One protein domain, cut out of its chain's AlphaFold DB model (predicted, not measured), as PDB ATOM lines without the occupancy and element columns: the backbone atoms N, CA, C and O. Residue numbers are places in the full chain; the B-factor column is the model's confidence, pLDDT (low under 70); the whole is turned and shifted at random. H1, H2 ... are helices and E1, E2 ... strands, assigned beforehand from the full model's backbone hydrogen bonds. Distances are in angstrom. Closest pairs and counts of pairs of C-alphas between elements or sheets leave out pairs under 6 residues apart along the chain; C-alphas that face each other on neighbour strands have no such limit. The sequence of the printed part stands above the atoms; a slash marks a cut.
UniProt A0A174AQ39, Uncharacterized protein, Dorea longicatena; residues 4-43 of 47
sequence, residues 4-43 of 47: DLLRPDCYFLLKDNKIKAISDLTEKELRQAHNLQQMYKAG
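Overview. This is residues 4 to 43 of the 47 residues of an uncharacterized protein of Dorea longicatena (UniProt A0A174AQ39). Two slender parts are strung out end to end: a small two-stranded hairpin, E1 and E2, makes one end and a single helix, H2, makes the other, with the one-turn helix H1 as a step between them. The outline is a rod that spans 45 by 21 by 9 A, whose ends stick out as the hairpin's tip, residues 14 to 19, and residues 32 to 43, of which 32 to 41 belong to H2. The printed part has 40 residues, with two named strands and then two named helices along the chain, E1, E2, H1, H2; the sheet has the order E1 - E2 and is antiparallel. The class is mixed, helices and strands, and the whole is only just loose, close to extended, with a radius of gyration of the C-alphas of 13.4 A.

Along the chain. The printed part begins at Asp 4, with its C-alpha at (288.284, 125.768, 237.671), and residues 4 to 11 hold no named element. E1 is residues 12 to 15, 9.5 A from first to last C-alpha, and begins with C-alpha 12 at (286.638, 114.776, 250.876). E2 is residues 18 to 21, 10.2 A long. H1 is residues 22 to 25, 5.1 A long. H2 is residues 28 to 41, 20.2 A long, and ends with C-alpha 41 at (304.990, 126.540, 228.844).

Arrangement. E1 and E2 form a hairpin, antiparallel with 155 degrees between their directions. The C-alphas of Phe 12 and Ala 21 face each other at 4.4 A, and those of Lys 15 and Lys 18 at 5.4 A. N 13 and O 20 are within hydrogen-bond range at 2.8 A, as are N 18 and O 15 at 2.9 A. The closest C-alphas of E1 and H1 are those of Phe 12 and Ile 22, 5.6 A apart. H1 and H2 are apart, though they follow each other in the chain. E1 and E2 are both apart from H2. In H2 every O i to N i+4 pair is within hydrogen-bond range; H1, with four residues, is too short for such a pair, and its one O i to N i+3 pair is within range.

Size, cuts and confidence. The two C-alphas farthest apart are those of Asn 17 and Gly 43, at 45.6 A, while the first and last printed C-alphas, of Asp 4 and Gly 43, are 23.5 A apart. The printed part has no cut. The links E1 to E2, E2 to H1 and H1 to H2 are tight, and there is no long link. The mean pLDDT of the printed part is 82.1, with residues 4 to 6, residue 8 and residue 29 under 70.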
ATOM      1  N   ASP A   4     287.978 124.461 237.073       55.81
ATOM      2  CA  ASP A   4     288.284 125.768 237.671       55.81
ATOM      3  C   ASP A   4     287.542 126.038 238.988       55.81
ATOM      4  O   ASP A   4     288.019 126.817 239.808       55.81
ATOM      5  N   LEU A   5     286.376 125.414 239.210       56.25
ATOM      6  CA  LEU A   5     285.574 125.657 240.416       56.25
ATOM      7  C   LEU A   5     285.915 124.712 241.578       56.25
ATOM      8  O   LEU A   5     285.540 124.977 242.717       56.25
ATOM      9  N   LEU A   6     286.599 123.595 241.313       66.94
ATOM     10  CA  LEU A   6     286.799 122.534 242.297       66.94
ATOM     11  C   LEU A   6     288.277 122.460 242.678       66.94
ATOM     12  O   LEU A   6     289.077 121.908 241.934       66.94
ATOM     13  N   ARG A   7     288.638 122.988 243.857       70.81
ATOM     14  CA  ARG A   7     289.967 122.805 244.464       70.81
ATOM     15  C   ARG A   7     290.065 121.418 245.118       70.81
ATOM     16  O   ARG A   7     289.531 121.235 246.212       70.81
ATOM     17  N   PRO A   8     290.703 120.416 244.484       68.19
ATOM     18  CA  PRO A   8     290.678 119.019 244.940       68.19
ATOM     19  C   PRO A   8     291.323 118.800 246.318       68.19
ATOM     20  O   PRO A   8     291.092 117.775 246.954       68.19
ATOM     21  N   ASP A   9     292.103 119.762 246.801       71.56
ATOM     22  CA  ASP A   9     292.733 119.788 248.119       71.56
ATOM     23  C   ASP A   9     291.798 120.229 249.263       71.56
ATOM     24  O   ASP A   9     292.182 120.152 250.428       71.56
ATOM     25  N   CYS A  10     290.564 120.646 248.963       78.50
ATOM     26  CA  CYS A  10     289.551 120.996 249.969       78.50
ATOM     27  C   CYS A  10     288.334 120.058 249.976       78.50
ATOM     28  O   CYS A  10     287.399 120.278 250.748       78.50
ATOM     29  N   TYR A  11     288.328 119.015 249.143       84.25
ATOM     30  CA  TYR A  11     287.218 118.069 249.062       84.25
ATOM     31  C   TYR A  11     287.568 116.712 249.661       84.25
ATOM     32  O   TYR A  11     288.669 116.186 249.482       84.25
ATOM     33  N   PHE A  12     286.569 116.112 250.305       87.12
ATOM     34  CA  PHE A  12     286.638 114.776 250.876       87.12
ATOM     35  C   PHE A  12     285.547 113.895 250.277       87.12
ATOM     36  O   PHE A  12     284.386 114.291 250.182       87.12
ATOM     37  N   LEU A  13     285.926 112.681 249.900       88.31
ATOM     38  CA  LEU A  13     285.009 111.624 249.521       88.31
ATOM     39  C   LEU A  13     284.656 110.810 250.767       88.31
ATOM     40  O   LEU A  13     285.535 110.208 251.389       88.31
ATOM     41  N   LEU A  14     283.365 110.772 251.098       93.06
ATOM     42  CA  LEU A  14     282.810 109.889 252.117       93.06
ATOM     43  C   LEU A  14     282.153 108.706 251.413       93.06
ATOM     44  O   LEU A  14     281.131 108.859 250.745       93.06
ATOM     45  N   LYS A  15     282.762 107.528 251.531       88.50
ATOM     46  CA  LYS A  15     282.260 106.302 250.908       88.50
ATOM     47  C   LYS A  15     282.713 105.093 251.714       88.50
ATOM     48  O   LYS A  15     283.822 105.089 252.236       88.50
ATOM     49  N   ASP A  16     281.867 104.070 251.809       91.69
ATOM     50  CA  ASP A  16     282.199 102.791 252.453       91.69
ATOM     51  C   ASP A  16     282.711 102.964 253.895       91.69
ATOM     52  O   ASP A  16     283.670 102.318 254.321       91.69
ATOM     53  N   ASN A  17     282.093 103.891 254.637       92.69
ATOM     54  CA  ASN A  17     282.482 104.268 255.999       92.69
ATOM     55  C   ASN A  17     283.940 104.769 256.127       92.69
ATOM     56  O   ASN A  17     284.548 104.697 257.194       92.69
ATOM     57  N   LYS A  18     284.512 105.269 255.026       90.88
ATOM     58  CA  LYS A  18     285.851 105.855 254.948       90.88
ATOM     59  C   LYS A  18     285.768 107.290 254.448       90.88
ATOM     60  O   LYS A  18     284.907 107.637 253.639       90.88
ATOM     61  N   ILE A  19     286.712 108.100 254.910       92.19
ATOM     62  CA  ILE A  19     286.912 109.483 254.481       92.19
ATOM     63  C   ILE A  19     288.262 109.536 253.766       92.19
ATOM     64  O   ILE A  19     289.269 109.105 254.328       92.19
ATOM     65  N   LYS A  20     288.290 110.023 252.522       87.38
ATOM     66  CA  LYS A  20     289.528 110.230 251.750       87.38
ATOM     67  C   LYS A  20     289.546 111.618 251.130       87.38
ATOM     68  O   LYS A  20     288.531 112.041 250.582       87.38
ATOM     69  N   ALA A  21     290.681 112.309 251.176       85.50
ATOM     70  CA  ALA A  21     290.831 113.569 250.458       85.50
ATOM     71  C   ALA A  21     290.898 113.303 248.947       85.50
ATOM     72  O   ALA A  21     291.536 112.345 248.506       85.50
ATOM     73  N   ILE A  22     290.251 114.144 248.138       82.06
ATOM     74  CA  ILE A  22     290.274 113.992 246.674       82.06
ATOM     75  C   ILE A  22     291.698 114.183 246.127       82.06
ATOM     76  O   ILE A  22     292.087 113.494 245.185       82.06
ATOM     77  N   SER A  23     292.516 115.017 246.774       76.88
ATOM     78  CA  SER A  23     293.951 115.155 246.490       76.88
ATOM     79  C   SER A  23     294.732 113.837 246.544       76.88
ATOM     80  O   SER A  23     295.723 113.690 245.823       76.88
ATOM     81  N   ASP A  24     294.290 112.884 247.368       78.94
ATOM     82  CA  ASP A  24     294.931 111.572 247.536       78.94
ATOM     83  C   ASP A  24     294.454 110.559 246.491       78.94
ATOM     84  O   ASP A  24     295.069 109.510 246.310       78.94
ATOM     85  N   LEU A  25     293.347 110.863 245.810       77.31
ATOM     86  CA  LEU A  25     292.789 110.044 244.736       77.31
ATOM     87  C   LEU A  25     293.423 110.370 243.379       77.31
ATOM     88  O   LEU A  25     293.349 109.560 242.460       77.31
ATOM     89  N   THR A  26     294.057 111.537 243.245       72.88
ATOM     90  CA  THR A  26     294.910 111.863 242.096       72.88
ATOM     91  C   THR A  26     296.327 111.341 242.292       72.88
ATOM     92  O   THR A  26     297.015 111.729 243.242       72.88
ATOM     93  N   GLU A  27     296.791 110.518 241.349       75.62
ATOM     94  CA  GLU A  27     298.151 109.983 241.350       75.62
ATOM     95  C   GLU A  27     299.195 111.107 241.358       75.62
ATOM     96  O   GLU A  27     299.085 112.125 240.667       75.62
ATOM     97  N   LYS A  28     300.236 110.919 242.172       75.50
ATOM     98  CA  LYS A  28     301.346 111.872 242.319       75.50
ATOM     99  C   LYS A  28     302.001 112.189 240.969       75.50
ATOM    100  O   LYS A  28     302.388 113.334 240.740       75.50
ATOM    101  N   GLU A  29     302.050 111.204 240.077       68.38
ATOM    102  CA  GLU A  29     302.618 111.314 238.731       68.38
ATOM    103  C   GLU A  29     301.813 112.263 237.833       68.38
ATOM    104  O   GLU A  29     302.397 113.094 237.143       68.38
ATOM    105  N   LEU A  30     300.478 112.252 237.925       76.19
ATOM    106  CA  LEU A  30     299.604 113.196 237.215       76.19
ATOM    107  C   LEU A  30     299.872 114.652 237.634       76.19
ATOM    108  O   LEU A  30     299.934 115.546 236.788       76.19
ATOM    109  N   ARG A  31     300.109 114.899 238.932       79.00
ATOM    110  CA  ARG A  31     300.517 116.225 239.441       79.00
ATOM    111  C   ARG A  31     301.896 116.640 238.933       79.00
ATOM    112  O   ARG A  31     302.089 117.795 238.559       79.00
ATOM    113  N   GLN A  32     302.849 115.711 238.915       82.19
ATOM    114  CA  GLN A  32     304.198 115.969 238.410       82.19
ATOM    115  C   GLN A  32     304.181 116.298 236.914       82.19
ATOM    116  O   GLN A  32     304.787 117.291 236.516       82.19
ATOM    117  N   ALA A  33     303.437 115.536 236.110       84.19
ATOM    118  CA  ALA A  33     303.273 115.782 234.681       84.19
ATOM    119  C   ALA A  33     302.634 117.153 234.404       84.19
ATOM    120  O   ALA A  33     303.121 117.900 233.556       84.19
ATOM    121  N   HIS A  34     301.594 117.524 235.161       83.50
ATOM    122  CA  HIS A  34     300.964 118.839 235.045       83.50
ATOM    123  C   HIS A  34     301.937 119.982 235.379       83.50
ATOM    124  O   HIS A  34     302.059 120.941 234.614       83.50
ATOM    125  N   ASN A  35     302.681 119.866 236.482       85.56
ATOM    126  CA  ASN A  35     303.677 120.866 236.875       85.56
ATOM    127  C   ASN A  35     304.801 120.988 235.840       85.56
ATOM    128  O   ASN A  35     305.201 122.099 235.492       85.56
ATOM    129  N   LEU A  36     305.274 119.861 235.303       90.19
ATOM    130  CA  LEU A  36     306.294 119.836 234.259       90.19
ATOM    131  C   LEU A  36     305.803 120.543 232.985       90.19
ATOM    132  O   LEU A  36     306.532 121.342 232.399       90.19
ATOM    133  N   GLN A  37     304.545 120.316 232.599       90.50
ATOM    134  CA  GLN A  37     303.920 121.000 231.468       90.50
ATOM    135  C   GLN A  37     303.831 122.519 231.696       90.50
ATOM    136  O   GLN A  37     304.088 123.290 230.770       90.50
ATOM    137  N   GLN A  38     303.486 122.961 232.908       92.31
ATOM    138  CA  GLN A  38     303.443 124.385 233.254       92.31
ATOM    139  C   GLN A  38     304.834 125.027 233.184       92.31
ATOM    140  O   GLN A  38     304.980 126.089 232.579       92.31
ATOM    141  N   MET A  39     305.862 124.365 233.723       94.25
ATOM    142  CA  MET A  39     307.253 124.822 233.617       94.25
ATOM    143  C   MET A  39     307.710 124.927 232.158       94.25
ATOM    144  O   MET A  39     308.344 125.910 231.778       94.25
ATOM    145  N   TYR A  40     307.342 123.949 231.325       92.31
ATOM    146  CA  TYR A  40     307.652 123.965 229.898       92.31
ATOM    147  C   TYR A  40     307.004 125.150 229.180       92.31
ATOM    148  O   TYR A  40     307.691 125.906 228.496       92.31
ATOM    149  N   LYS A  41     305.705 125.381 229.403       90.06
ATOM    150  CA  LYS A  41     304.990 126.540 228.844       90.06
ATOM    151  C   LYS A  41     305.554 127.880 229.323       90.06
ATOM    152  O   LYS A  41     305.504 128.850 228.577       90.06
ATOM    153  N   ALA A  42     306.092 127.931 230.541       92.94
ATOM    154  CA  ALA A  42     306.730 129.120 231.103       92.94
ATOM    155  C   ALA A  42     308.151 129.378 230.560       92.94
ATOM    156  O   ALA A  42     308.791 130.339 230.978       92.94
ATOM    157  N   GLY A  43     308.658 128.538 229.650       92.38
ATOM    158  CA  GLY A  43     309.981 128.707 229.047       92.38
ATOM    159  C   GLY A  43     311.139 128.301 229.958       92.38
ATOM    160  O   GLY A  43     312.279 128.647 229.667       92.38
TER     161      GLY A  43